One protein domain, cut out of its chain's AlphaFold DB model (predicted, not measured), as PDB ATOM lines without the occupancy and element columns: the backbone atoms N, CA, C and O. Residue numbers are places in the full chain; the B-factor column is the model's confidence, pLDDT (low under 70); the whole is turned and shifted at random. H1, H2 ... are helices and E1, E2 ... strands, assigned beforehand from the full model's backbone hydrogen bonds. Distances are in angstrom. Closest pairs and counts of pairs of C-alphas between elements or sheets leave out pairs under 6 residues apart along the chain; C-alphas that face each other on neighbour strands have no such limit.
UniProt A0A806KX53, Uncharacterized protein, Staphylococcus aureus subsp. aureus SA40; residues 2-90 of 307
ATOM      1  N   LEU A   2     198.933 285.124 163.020       65.12
ATOM      2  CA  LEU A   2     198.325 284.269 162.002       65.12
ATOM      3  C   LEU A   2     197.011 283.681 162.542       65.12
ATOM      4  O   LEU A   2     196.908 283.475 163.754       65.12
ATOM      5  N   PRO A   3     196.010 283.462 161.678       74.81
ATOM      6  CA  PRO A   3     194.800 282.762 162.073       74.81
ATOM      7  C   PRO A   3     195.107 281.366 162.604       74.81
ATOM      8  O   PRO A   3     196.076 280.724 162.198       74.81
ATOM      9  N   LEU A   4     194.238 280.897 163.489       81.50
ATOM     10  CA  LEU A   4     194.160 279.494 163.851       81.50
ATOM     11  C   LEU A   4     193.565 278.732 162.665       81.50
ATOM     12  O   LEU A   4     192.528 279.133 162.134       81.50
ATOM     13  N   ASN A   5     194.234 277.650 162.264       84.75
ATOM     14  CA  ASN A   5     193.792 276.801 161.156       84.75
ATOM     15  C   ASN A   5     192.820 275.712 161.617       84.75
ATOM     16  O   ASN A   5     192.011 275.253 160.826       84.75
ATOM     17  N   ASN A   6     192.894 275.288 162.877       88.69
ATOM     18  CA  ASN A   6     191.978 274.331 163.489       88.69
ATOM     19  C   ASN A   6     191.956 274.540 165.014       88.69
ATOM     20  O   ASN A   6     192.655 275.414 165.541       88.69
ATOM     21  N   LEU A   7     191.131 273.765 165.722       86.88
ATOM     22  CA  LEU A   7     191.106 273.806 167.184       86.88
ATOM     23  C   LEU A   7     192.172 272.903 167.809       86.88
ATOM     24  O   LEU A   7     192.526 273.141 168.963       86.88
ATOM     25  N   ASN A   8     192.709 271.903 167.100       87.69
ATOM     26  CA  ASN A   8     193.754 271.015 167.613       87.69
ATOM     27  C   ASN A   8     195.146 271.673 167.663       87.69
ATOM     28  O   ASN A   8     196.095 271.277 166.993       87.69
ATOM     29  N   ILE A   9     195.270 272.702 168.496       83.56
ATOM     30  CA  ILE A   9     196.529 273.398 168.744       83.56
ATOM     31  C   ILE A   9     197.256 272.700 169.891       83.56
ATOM     32  O   ILE A   9     196.698 272.573 170.990       83.56
ATOM     33  N   GLU A  10     198.493 272.277 169.630       82.62
ATOM     34  CA  GLU A  10     199.403 271.716 170.626       82.62
ATOM     35  C   GLU A  10     199.762 272.753 171.694       82.62
ATOM     36  O   GLU A  10     199.981 273.933 171.412       82.62
ATOM     37  N   GLU A  11     199.862 272.310 172.946       79.69
ATOM     38  CA  GLU A  11     200.167 273.198 174.069       79.69
ATOM     39  C   GLU A  11     201.533 273.887 173.917       79.69
ATOM     40  O   GLU A  11     201.690 275.058 174.274       79.69
ATOM     41  N   GLU A  12     202.498 273.190 173.317       82.06
ATOM     42  CA  GLU A  12     203.837 273.706 173.034       82.06
ATOM     43  C   GLU A  12     203.810 274.919 172.094       82.06
ATOM     44  O   GLU A  12     204.608 275.842 172.274       82.06
ATOM     45  N   LEU A  13     202.852 274.995 171.160       82.94
ATOM     46  CA  LEU A  13     202.724 276.138 170.252       82.94
ATOM     47  C   LEU A  13     202.397 277.427 171.008       82.94
ATOM     48  O   LEU A  13     202.951 278.477 170.686       82.94
ATOM     49  N   PHE A  14     201.559 277.369 172.046       84.94
ATOM     50  CA  PHE A  14     201.277 278.548 172.870       84.94
ATOM     51  C   PHE A  14     202.528 279.034 173.611       84.94
ATOM     52  O   PHE A  14     202.752 280.241 173.687       84.94
ATOM     53  N   ASN A  15     203.375 278.115 174.087       84.19
ATOM     54  CA  ASN A  15     204.645 278.463 174.734       84.19
ATOM     55  C   ASN A  15     205.623 279.102 173.738       84.19
ATOM     56  O   ASN A  15     206.255 280.109 174.049       84.19
ATOM     57  N   ILE A  16     205.710 278.560 172.518       84.31
ATOM     58  CA  ILE A  16     206.540 279.126 171.447       84.31
ATOM     59  C   ILE A  16     206.075 280.545 171.103       84.31
ATOM     60  O   ILE A  16     206.896 281.454 170.994       84.31
ATOM     61  N   ILE A  17     204.764 280.762 170.961       83.88
ATOM     62  CA  ILE A  17     204.203 282.088 170.669       83.88
ATOM     63  C   ILE A  17     204.488 283.065 171.824       83.88
ATOM     64  O   ILE A  17     204.759 284.238 171.559       83.88
ATOM     65  N   ASP A  18     204.491 282.597 173.078       86.44
ATOM     66  CA  ASP A  18     204.803 283.423 174.257       86.44
ATOM     67  C   ASP A  18     206.248 283.890 174.259       86.44
ATOM     68  O   ASP A  18     206.508 285.086 174.405       86.44
ATOM     69  N   GLU A  19     207.180 282.987 173.981       86.44
ATOM     70  CA  GLU A  19     208.588 283.342 173.834       86.44
ATOM     71  C   GLU A  19     208.827 284.283 172.646       86.44
ATOM     72  O   GLU A  19     209.511 285.297 172.788       86.44
ATOM     73  N   LEU A  20     208.204 284.023 171.492       86.31
ATOM     74  CA  LEU A  20     208.308 284.906 170.326       86.31
ATOM     75  C   LEU A  20     207.758 286.312 170.612       86.31
ATOM     76  O   LEU A  20     208.317 287.298 170.125       86.31
ATOM     77  N   SER A  21     206.692 286.427 171.411       86.69
ATOM     78  CA  SER A  21     206.060 287.714 171.739       86.69
ATOM     79  C   SER A  21     206.971 288.671 172.510       86.69
ATOM     80  O   SER A  21     206.880 289.891 172.350       86.69
ATOM     81  N   LYS A  22     207.919 288.123 173.279       89.69
ATOM     82  CA  LYS A  22     208.929 288.885 174.030       89.69
ATOM     83  C   LYS A  22     209.953 289.555 173.106       89.69
ATOM     84  O   LYS A  22     210.657 290.467 173.541       89.69
ATOM     85  N   GLY A  23     209.982 289.167 171.827       89.62
ATOM     86  CA  GLY A  23     210.930 289.628 170.821       89.62
ATOM     87  C   GLY A  23     212.327 289.045 171.018       89.62
ATOM     88  O   GLY A  23     212.639 288.440 172.039       89.62
ATOM     89  N   GLY A  24     213.188 289.216 170.017       92.25
ATOM     90  CA  GLY A  24     214.552 288.696 170.054       92.25
ATOM     91  C   GLY A  24     215.043 288.172 168.713       92.25
ATOM     92  O   GLY A  24     214.417 288.349 167.669       92.25
ATOM     93  N   ILE A  25     216.208 287.528 168.757       91.69
ATOM     94  CA  ILE A  25     216.837 286.898 167.601       91.69
ATOM     95  C   ILE A  25     216.654 285.389 167.725       91.69
ATOM     96  O   ILE A  25     217.140 284.784 168.676       91.69
ATOM     97  N   PHE A  26     216.013 284.799 166.726       89.12
ATOM     98  CA  PHE A  26     215.757 283.370 166.626       89.12
ATOM     99  C   PHE A  26     216.494 282.802 165.412       89.12
ATOM    100  O   PHE A  26     216.722 283.505 164.423       89.12
ATOM    101  N   TYR A  27     216.872 281.530 165.486       87.50
ATOM    102  CA  TYR A  27     217.529 280.813 164.396       87.50
ATOM    103  C   TYR A  27     216.675 279.608 164.023       87.50
ATOM    104  O   TYR A  27     216.384 278.777 164.880       87.50
ATOM    105  N   ILE A  28     216.266 279.537 162.758       85.00
ATOM    106  CA  ILE A  28     215.592 278.374 162.175       85.00
ATOM    107  C   ILE A  28     216.471 277.915 161.018       85.00
ATOM    108  O   ILE A  28     216.626 278.636 160.031       85.00
ATOM    109  N   ASP A  29     217.111 276.759 161.181       87.94
ATOM    110  CA  ASP A  29     218.176 276.270 160.304       87.94
ATOM    111  C   ASP A  29     219.255 277.345 160.061       87.94
ATOM    112  O   ASP A  29     219.890 277.839 160.995       87.94
ATOM    113  N   ASN A  30     219.440 277.752 158.804       91.19
ATOM    114  CA  ASN A  30     220.406 278.772 158.396       91.19
ATOM    115  C   ASN A  30     219.793 280.183 158.320       91.19
ATOM    116  O   ASN A  30     220.434 281.108 157.815       91.19
ATOM    117  N   ILE A  31     218.553 280.365 158.786       90.25
ATOM    118  CA  ILE A  31     217.816 281.628 158.711       90.25
ATOM    119  C   ILE A  31     217.808 282.301 160.083       90.25
ATOM    120  O   ILE A  31     217.309 281.763 161.070       90.25
ATOM    121  N   LYS A  32     218.336 283.528 160.128       92.12
ATOM    122  CA  LYS A  32     218.251 284.414 161.291       92.12
ATOM    123  C   LYS A  32     216.974 285.245 161.207       92.12
ATOM    124  O   LYS A  32     216.826 286.059 160.297       92.12
ATOM    125  N   ILE A  33     216.097 285.091 162.187       89.62
ATOM    126  CA  ILE A  33     214.842 285.833 162.300       89.62
ATOM    127  C   ILE A  33     214.986 286.846 163.430       89.62
ATOM    128  O   ILE A  33     215.347 286.496 164.550       89.62
ATOM    129  N   ASN A  34     214.720 288.117 163.137       91.19
ATOM    130  CA  ASN A  34     214.684 289.173 164.143       91.19
ATOM    131  C   ASN A  34     213.229 289.567 164.392       91.19
ATOM    132  O   ASN A  34     212.583 290.147 163.519       91.19
ATOM    133  N   VAL A  35     212.715 289.225 165.568       89.31
ATOM    134  CA  VAL A  35     211.324 289.462 165.952       89.31
ATOM    135  C   VAL A  35     211.277 290.679 166.860       89.31
ATOM    136  O   VAL A  35     211.900 290.717 167.921       89.31
ATOM    137  N   THR A  36     210.519 291.688 166.445       89.06
ATOM    138  CA  THR A  36     210.226 292.838 167.309       89.06
ATOM    139  C   THR A  36     209.196 292.409 168.355       89.06
ATOM    140  O   THR A  36     208.233 291.746 167.965       89.06
ATOM    141  N   PRO A  37     209.354 292.768 169.644       88.56
ATOM    142  CA  PRO A  37     208.374 292.425 170.671       88.56
ATOM    143  C   PRO A  37     206.963 292.869 170.280       88.56
ATOM    144  O   PRO A  37     206.772 293.967 169.748       88.56
ATOM    145  N   PHE A  38     205.966 292.042 170.578       83.81
ATOM    146  CA  PHE A  38     204.562 292.334 170.305       83.81
ATOM    147  C   PHE A  38     203.681 291.887 171.470       83.81
ATOM    148  O   PHE A  38     203.975 290.922 172.165       83.81
ATOM    149  N   LYS A  39     202.577 292.604 171.701       82.56
ATOM    150  CA  LYS A  39     201.621 292.249 172.755       82.56
ATOM    151  C   LYS A  39     200.587 291.268 172.229       82.56
ATOM    152  O   LYS A  39     199.972 291.514 171.193       82.56
ATOM    153  N   ILE A  40     200.361 290.209 172.990       78.69
ATOM    154  CA  ILE A  40     199.350 289.202 172.708       78.69
ATOM    155  C   ILE A  40     198.857 288.597 174.027       78.69
ATOM    156  O   ILE A  40     199.651 288.288 174.910       78.69
ATOM    157  N   GLY A  41     197.540 288.447 174.161       83.38
ATOM    158  CA  GLY A  41     196.918 287.757 175.291       83.38
ATOM    159  C   GLY A  41     196.942 286.247 175.081       83.38
ATOM    160  O   GLY A  41     195.935 285.659 174.690       83.38
ATOM    161  N   ILE A  42     198.112 285.620 175.224       84.69
ATOM    162  CA  ILE A  42     198.288 284.185 174.922       84.69
ATOM    163  C   ILE A  42     197.545 283.328 175.925       84.69
ATOM    164  O   ILE A  42     196.918 282.347 175.536       84.69
ATOM    165  N   LYS A  43     197.586 283.715 177.202       86.06
ATOM    166  CA  LYS A  43     196.849 283.020 178.251       86.06
ATOM    167  C   LYS A  43     195.349 283.082 177.975       86.06
ATOM    168  O   LYS A  43     194.707 282.043 177.941       86.06
ATOM    169  N   GLU A  44     194.824 284.271 177.684       89.56
ATOM    170  CA  GLU A  44     193.411 284.455 177.350       89.56
ATOM    171  C   GLU A  44     193.025 283.656 176.097       89.56
ATOM    172  O   GLU A  44     192.024 282.948 176.098       89.56
ATOM    173  N   THR A  45     193.855 283.697 175.051       88.94
ATOM    174  CA  THR A  45     193.639 282.922 173.817       88.94
ATOM    175  C   THR A  45     193.595 281.422 174.104       88.94
ATOM    176  O   THR A  45     192.695 280.727 173.635       88.94
ATOM    177  N   LYS A  46     194.561 280.917 174.876       90.06
ATOM    178  CA  LYS A  46     194.645 279.507 175.263       90.06
ATOM    179  C   LYS A  46     193.407 279.088 176.053       90.06
ATOM    180  O   LYS A  46     192.832 278.042 175.761       90.06
ATOM    181  N   ASP A  47     192.979 279.909 177.006       92.19
ATOM    182  CA  ASP A  47     191.796 279.648 177.826       92.19
ATOM    183  C   ASP A  47     190.521 279.596 176.963       92.19
ATOM    184  O   ASP A  47     189.713 278.681 177.121       92.19
ATOM    185  N   ILE A  48     190.371 280.508 175.994       93.25
ATOM    186  CA  ILE A  48     189.251 280.522 175.035       93.25
ATOM    187  C   ILE A  48     189.243 279.254 174.172       93.25
ATOM    188  O   ILE A  48     188.211 278.590 174.061       93.25
ATOM    189  N   VAL A  49     190.388 278.889 173.588       91.81
ATOM    190  CA  VAL A  49     190.504 277.693 172.737       91.81
ATOM    191  C   VAL A  49     190.198 276.429 173.535       91.81
ATOM    192  O   VAL A  49     189.409 275.601 173.083       91.81
ATOM    193  N   ASN A  50     190.772 276.277 174.730       92.31
ATOM    194  CA  ASN A  50     190.524 275.115 175.583       92.31
ATOM    195  C   ASN A  50     189.051 275.017 175.983       92.31
ATOM    196  O   ASN A  50     188.454 273.948 175.889       92.31
ATOM    197  N   LYS A  51     188.431 276.143 176.339       94.12
ATOM    198  CA  LYS A  51     187.006 276.178 176.663       94.12
ATOM    199  C   LYS A  51     186.129 275.778 175.476       94.12
ATOM    200  O   LYS A  51     185.131 275.081 175.658       94.12
ATOM    201  N   LEU A  52     186.498 276.173 174.259       93.50
ATOM    202  CA  LEU A  52     185.807 275.718 173.054       93.50
ATOM    203  C   LEU A  52     185.993 274.231 172.771       93.50
ATOM    204  O   LEU A  52     185.028 273.598 172.354       93.50
ATOM    205  N   LYS A  53     187.185 273.665 173.004       92.75
ATOM    206  CA  LYS A  53     187.395 272.211 172.908       92.75
ATOM    207  C   LYS A  53     186.427 271.475 173.838       92.75
ATOM    208  O   LYS A  53     185.722 270.572 173.395       92.75
ATOM    209  N   ASP A  54     186.315 271.931 175.084       93.25
ATOM    210  CA  ASP A  54     185.405 271.349 176.075       93.25
ATOM    211  C   ASP A  54     183.929 271.481 175.664       93.25
ATOM    212  O   ASP A  54     183.154 270.532 175.786       93.25
ATOM    213  N   ILE A  55     183.517 272.649 175.160       93.31
ATOM    214  CA  ILE A  55     182.162 272.859 174.627       93.31
ATOM    215  C   ILE A  55     181.898 271.951 173.429       93.31
ATOM    216  O   ILE A  55     180.842 271.325 173.374       93.31
ATOM    217  N   SER A  56     182.844 271.850 172.497       92.56
ATOM    218  CA  SER A  56     182.703 271.006 171.314       92.56
ATOM    219  C   SER A  56     182.425 269.554 171.701       92.56
ATOM    220  O   SER A  56     181.466 268.963 171.208       92.56
ATOM    221  N   CYS A  57     183.177 269.022 172.669       90.94
ATOM    222  CA  CYS A  57     182.958 267.686 173.218       90.94
ATOM    223  C   CYS A  57     181.582 267.533 173.887       90.94
ATOM    224  O   CYS A  57     180.930 266.509 173.706       90.94
ATOM    225  N   ARG A  58     181.123 268.534 174.654       91.81
ATOM    226  CA  ARG A  58     179.809 268.498 175.327       91.81
ATOM    227  C   ARG A  58     178.628 268.511 174.359       91.81
ATOM    228  O   ARG A  58     177.587 267.962 174.693       91.81
ATOM    229  N   TYR A  59     178.784 269.139 173.198       91.50
ATOM    230  CA  TYR A  59     177.743 269.280 172.176       91.50
ATOM    231  C   TYR A  59     177.931 268.287 171.013       91.50
ATOM    232  O   TYR A  59     177.695 268.631 169.853       91.50
ATOM    233  N   ASP A  60     178.355 267.056 171.321       90.00
ATOM    234  CA  ASP A  60     178.542 265.960 170.359       90.00
ATOM    235  C   ASP A  60     179.427 266.357 169.160       90.00
ATOM    236  O   ASP A  60     179.010 266.282 168.006       90.00
ATOM    237  N   ASN A  61     180.659 266.793 169.437       86.25
ATOM    238  CA  ASN A  61     181.627 267.254 168.433       86.25
ATOM    239  C   ASN A  61     181.111 268.426 167.585       86.25
ATOM    240  O   ASN A  61     181.243 268.427 166.361       86.25
ATOM    241  N   LEU A  62     180.561 269.452 168.243       93.56
ATOM    242  CA  LEU A  62     180.046 270.650 167.572       93.56
ATOM    243  C   LEU A  62     181.067 271.291 166.623       93.56
ATOM    244  O   LEU A  62     180.693 271.866 165.612       93.56
ATOM    245  N   ILE A  63     182.354 271.235 166.948       92.62
ATOM    246  CA  ILE A  63     183.435 271.639 166.049       92.62
ATOM    247  C   ILE A  63     184.479 270.521 166.071       92.62
ATOM    248  O   ILE A  63     185.182 270.383 167.083       92.62
ATOM    249  N   PRO A  64     184.612 269.723 164.999       89.25
ATOM    250  CA  PRO A  64     185.651 268.705 164.939       89.25
ATOM    251  C   PRO A  64     187.026 269.356 165.126       89.25
ATOM    252  O   PRO A  64     187.328 270.372 164.505       89.25
ATOM    253  N   LEU A  65     187.861 268.791 166.001       88.00
ATOM    254  CA  LEU A  65     189.113 269.443 166.414       88.00
ATOM    255  C   LEU A  65     190.089 269.663 165.249       88.00
ATOM    256  O   LEU A  65     190.803 270.665 165.229       88.00
ATOM    257  N   GLU A  66     190.069 268.747 164.283       88.06
ATOM    258  CA  GLU A  66     190.879 268.786 163.062       88.06
ATOM    259  C   GLU A  66     190.229 269.575 161.921       88.06
ATOM    260  O   GLU A  66     190.853 269.746 160.875       88.06
ATOM    261  N   ALA A  67     188.982 270.037 162.078       86.69
ATOM    262  CA  ALA A  67     188.294 270.741 161.005       86.69
ATOM    263  C   ALA A  67     189.045 272.025 160.651       86.69
ATOM    264  O   ALA A  67     189.346 272.851 161.517       86.69
ATOM    265  N   GLU A  68     189.309 272.196 159.358       87.31
ATOM    266  CA  GLU A  68     189.936 273.404 158.853       87.31
ATOM    267  C   GLU A  68     188.983 274.589 159.026       87.31
ATOM    268  O   GLU A  68     187.879 274.635 158.465       87.31
ATOM    269  N   ILE A  69     189.436 275.552 159.812       87.06
ATOM    270  CA  ILE A  69     188.805 276.836 160.038       87.06
ATOM    271  C   ILE A  69     189.320 277.800 158.964       87.06
ATOM    272  O   ILE A  69     190.502 277.829 158.635       87.06
ATOM    273  N   GLY A  70     188.426 278.610 158.409       80.50
ATOM    274  CA  GLY A  70     188.760 279.593 157.388       80.50
ATOM    275  C   GLY A  70     189.761 280.655 157.857       80.50
ATOM    276  O   GLY A  70     189.786 281.087 159.017       80.50
ATOM    277  N   HIS A  71     190.558 281.134 156.902       81.31
ATOM    278  CA  HIS A  71     191.578 282.159 157.108       81.31
ATOM    279  C   HIS A  71     190.965 283.564 157.185       81.31
ATOM    280  O   HIS A  71     190.949 284.318 156.212       81.31
ATOM    281  N   ILE A  72     190.458 283.927 158.360       86.44
ATOM    282  CA  ILE A  72     190.031 285.297 158.678       86.44
ATOM    283  C   ILE A  72     191.019 285.953 159.652       86.44
ATOM    284  O   ILE A  72     191.947 285.317 160.139       86.44
ATOM    285  N   GLU A  73     190.848 287.237 159.958       88.56
ATOM    286  CA  GLU A  73     191.703 287.907 160.943       88.56
ATOM    287  C   GLU A  73     191.641 287.210 162.311       88.56
ATOM    288  O   GLU A  73     190.557 286.957 162.836       88.56
ATOM    289  N   PHE A  74     192.799 286.959 162.926       85.94
ATOM    290  CA  PHE A  74     192.890 286.282 164.224       85.94
ATOM    291  C   PHE A  74     192.000 286.929 165.302       85.94
ATOM    292  O   PHE A  74     191.270 286.244 166.010       85.94
ATOM    293  N   SER A  75     191.992 288.262 165.396       86.44
ATOM    294  CA  SER A  75     191.145 288.994 166.352       86.44
ATOM    295  C   SER A  75     189.650 288.756 166.125       86.44
ATOM    296  O   SER A  75     188.876 288.765 167.080       86.44
ATOM    297  N   LYS A  76     189.236 288.547 164.871       90.88
ATOM    298  CA  LYS A  76     187.863 288.197 164.512       90.88
ATOM    299  C   LYS A  76     187.552 286.752 164.900       90.88
ATOM    300  O   LYS A  76     186.504 286.534 165.492       90.88
ATOM    301  N   GLN A  77     188.473 285.809 164.662       89.94
ATOM    302  CA  GLN A  77     188.312 284.418 165.112       89.94
ATOM    303  C   GLN A  77     188.087 284.355 166.622       89.94
ATOM    304  O   GLN A  77     187.106 283.769 167.058       89.94
ATOM    305  N   ILE A  78     188.934 285.016 167.418       90.00
ATOM    306  CA  ILE A  78     188.798 285.005 168.882       90.00
ATOM    307  C   ILE A  78     187.449 285.577 169.335       90.00
ATOM    308  O   ILE A  78     186.797 284.983 170.186       90.00
ATOM    309  N   LYS A  79     186.963 286.657 168.714       91.44
ATOM    310  CA  LYS A  79     185.628 287.200 169.022       91.44
ATOM    311  C   LYS A  79     184.492 286.246 168.663       91.44
ATOM    312  O   LYS A  79     183.516 286.156 169.400       91.44
ATOM    313  N   GLU A  80     184.589 285.555 167.530       93.50
ATOM    314  CA  GLU A  80     183.604 284.540 167.134       93.50
ATOM    315  C   GLU A  80     183.625 283.348 168.104       93.50
ATOM    316  O   GLU A  80     182.570 282.836 168.475       93.50
ATOM    317  N   MET A  81     184.811 282.966 168.588       93.00
ATOM    318  CA  MET A  81     184.989 281.946 169.620       93.00
ATOM    319  C   MET A  81     184.334 282.340 170.949       93.00
ATOM    320  O   MET A  81     183.552 281.567 171.502       93.00
ATOM    321  N   GLU A  82     184.604 283.550 171.439       92.81
ATOM    322  CA  GLU A  82     183.977 284.102 172.645       92.81
ATOM    323  C   GLU A  82     182.454 284.192 172.497       92.81
ATOM    324  O   GLU A  82     181.720 283.756 173.382       92.81
ATOM    325  N   GLY A  83     181.969 284.696 171.357       92.69
ATOM    326  CA  GLY A  83     180.540 284.803 171.071       92.69
ATOM    327  C   GLY A  83     179.832 283.449 171.076       92.69
ATOM    328  O   GLY A  83     178.747 283.327 171.645       92.69
ATOM    329  N   LEU A  84     180.460 282.414 170.509       93.56
ATOM    330  CA  LEU A  84     179.922 281.056 170.534       93.56
ATOM    331  C   LEU A  84     179.891 280.476 171.955       93.56
ATOM    332  O   LEU A  84     178.880 279.894 172.346       93.56
ATOM    333  N   ILE A  85     180.957 280.668 172.744       93.69
ATOM    334  CA  ILE A  85     180.983 280.282 174.164       93.69
ATOM    335  C   ILE A  85     179.825 280.956 174.908       93.69
ATOM    336  O   ILE A  85     179.076 280.297 175.630       93.69
ATOM    337  N   GLU A  86     179.661 282.267 174.729       91.50
ATOM    338  CA  GLU A  86     178.606 283.024 175.394       91.50
ATOM    339  C   GLU A  86     177.206 282.551 175.003       91.50
ATOM    340  O   GLU A  86     176.334 282.466 175.870       91.50
ATOM    341  N   LEU A  87     176.986 282.241 173.725       91.56
ATOM    342  CA  LEU A  87     175.717 281.715 173.241       91.56
ATOM    343  C   LEU A  87     175.387 280.361 173.885       91.56
ATOM    344  O   LEU A  87     174.273 280.181 174.377       91.56
ATOM    345  N   LEU A  88     176.346 279.432 173.893       91.50
ATOM    346  CA  LEU A  88     176.126 278.040 174.302       91.50
ATOM    347  C   LEU A  88     176.094 277.830 175.819       91.50
ATOM    348  O   LEU A  88     175.521 276.843 176.276       91.50
ATOM    349  N   GLU A  89     176.710 278.713 176.608       89.06
ATOM    350  CA  GLU A  89     176.703 278.596 178.074       89.06
ATOM    351  C   GLU A  89     175.695 279.513 178.756       89.06
ATOM    352  O   GLU A  89     175.132 279.142 179.784       89.06
ATOM    353  N   ASN A  90     175.470 280.712 178.210       85.00
ATOM    354  CA  ASN A  90     174.631 281.720 178.858       85.00
ATOM    355  C   ASN A  90     173.255 281.872 178.200       85.00
ATOM    356  O   ASN A  90     172.484 282.723 178.638       85.00
TER     357      ASN A  90
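Overview. This is residues 2 to 90 of the 307 residues of an uncharacterized protein of Staphylococcus aureus subsp. aureus SA40 (UniProt A0A806KX53). Helices H2 and H3 pack together, H1 adjoins H2's start, and beyond it hairpin E1-E2 sticks out at residues 27 to 32. The printed part has 89 residues, mostly helix, with H1, E1, E2, H2, H3 in order. The whole, 45 by 23 by 21 A, is only just loose, close to compact: radius of gyration of the C-alphas 15.0 A.

Arrangement. In the antiparallel hairpin of E1, residues 24 to 28, and E2, residues 31 to 35, N 26 and O 33 are within hydrogen-bond range, 2.8 A. H1, residues 11 to 21, touches H2, residues 42 to 58, with 42 to 46 alone, opposite ways, closest C-alphas 18 and 42, 6.6 A. After a long link, H3, residues 74 to 90, touches H2 at a steep tilt of 46 degrees, closest C-alphas 85 and 52, 6.7 A. Every helical O i to N i+4 pair is within range.

Along the chain. C-alpha 11 is at (200.167, 273.198, 174.069); C-alpha 90 is at (174.631, 281.720, 178.858).

Size, cuts and confidence. The printed part has no cut; residue 2 is under pLDDT 70.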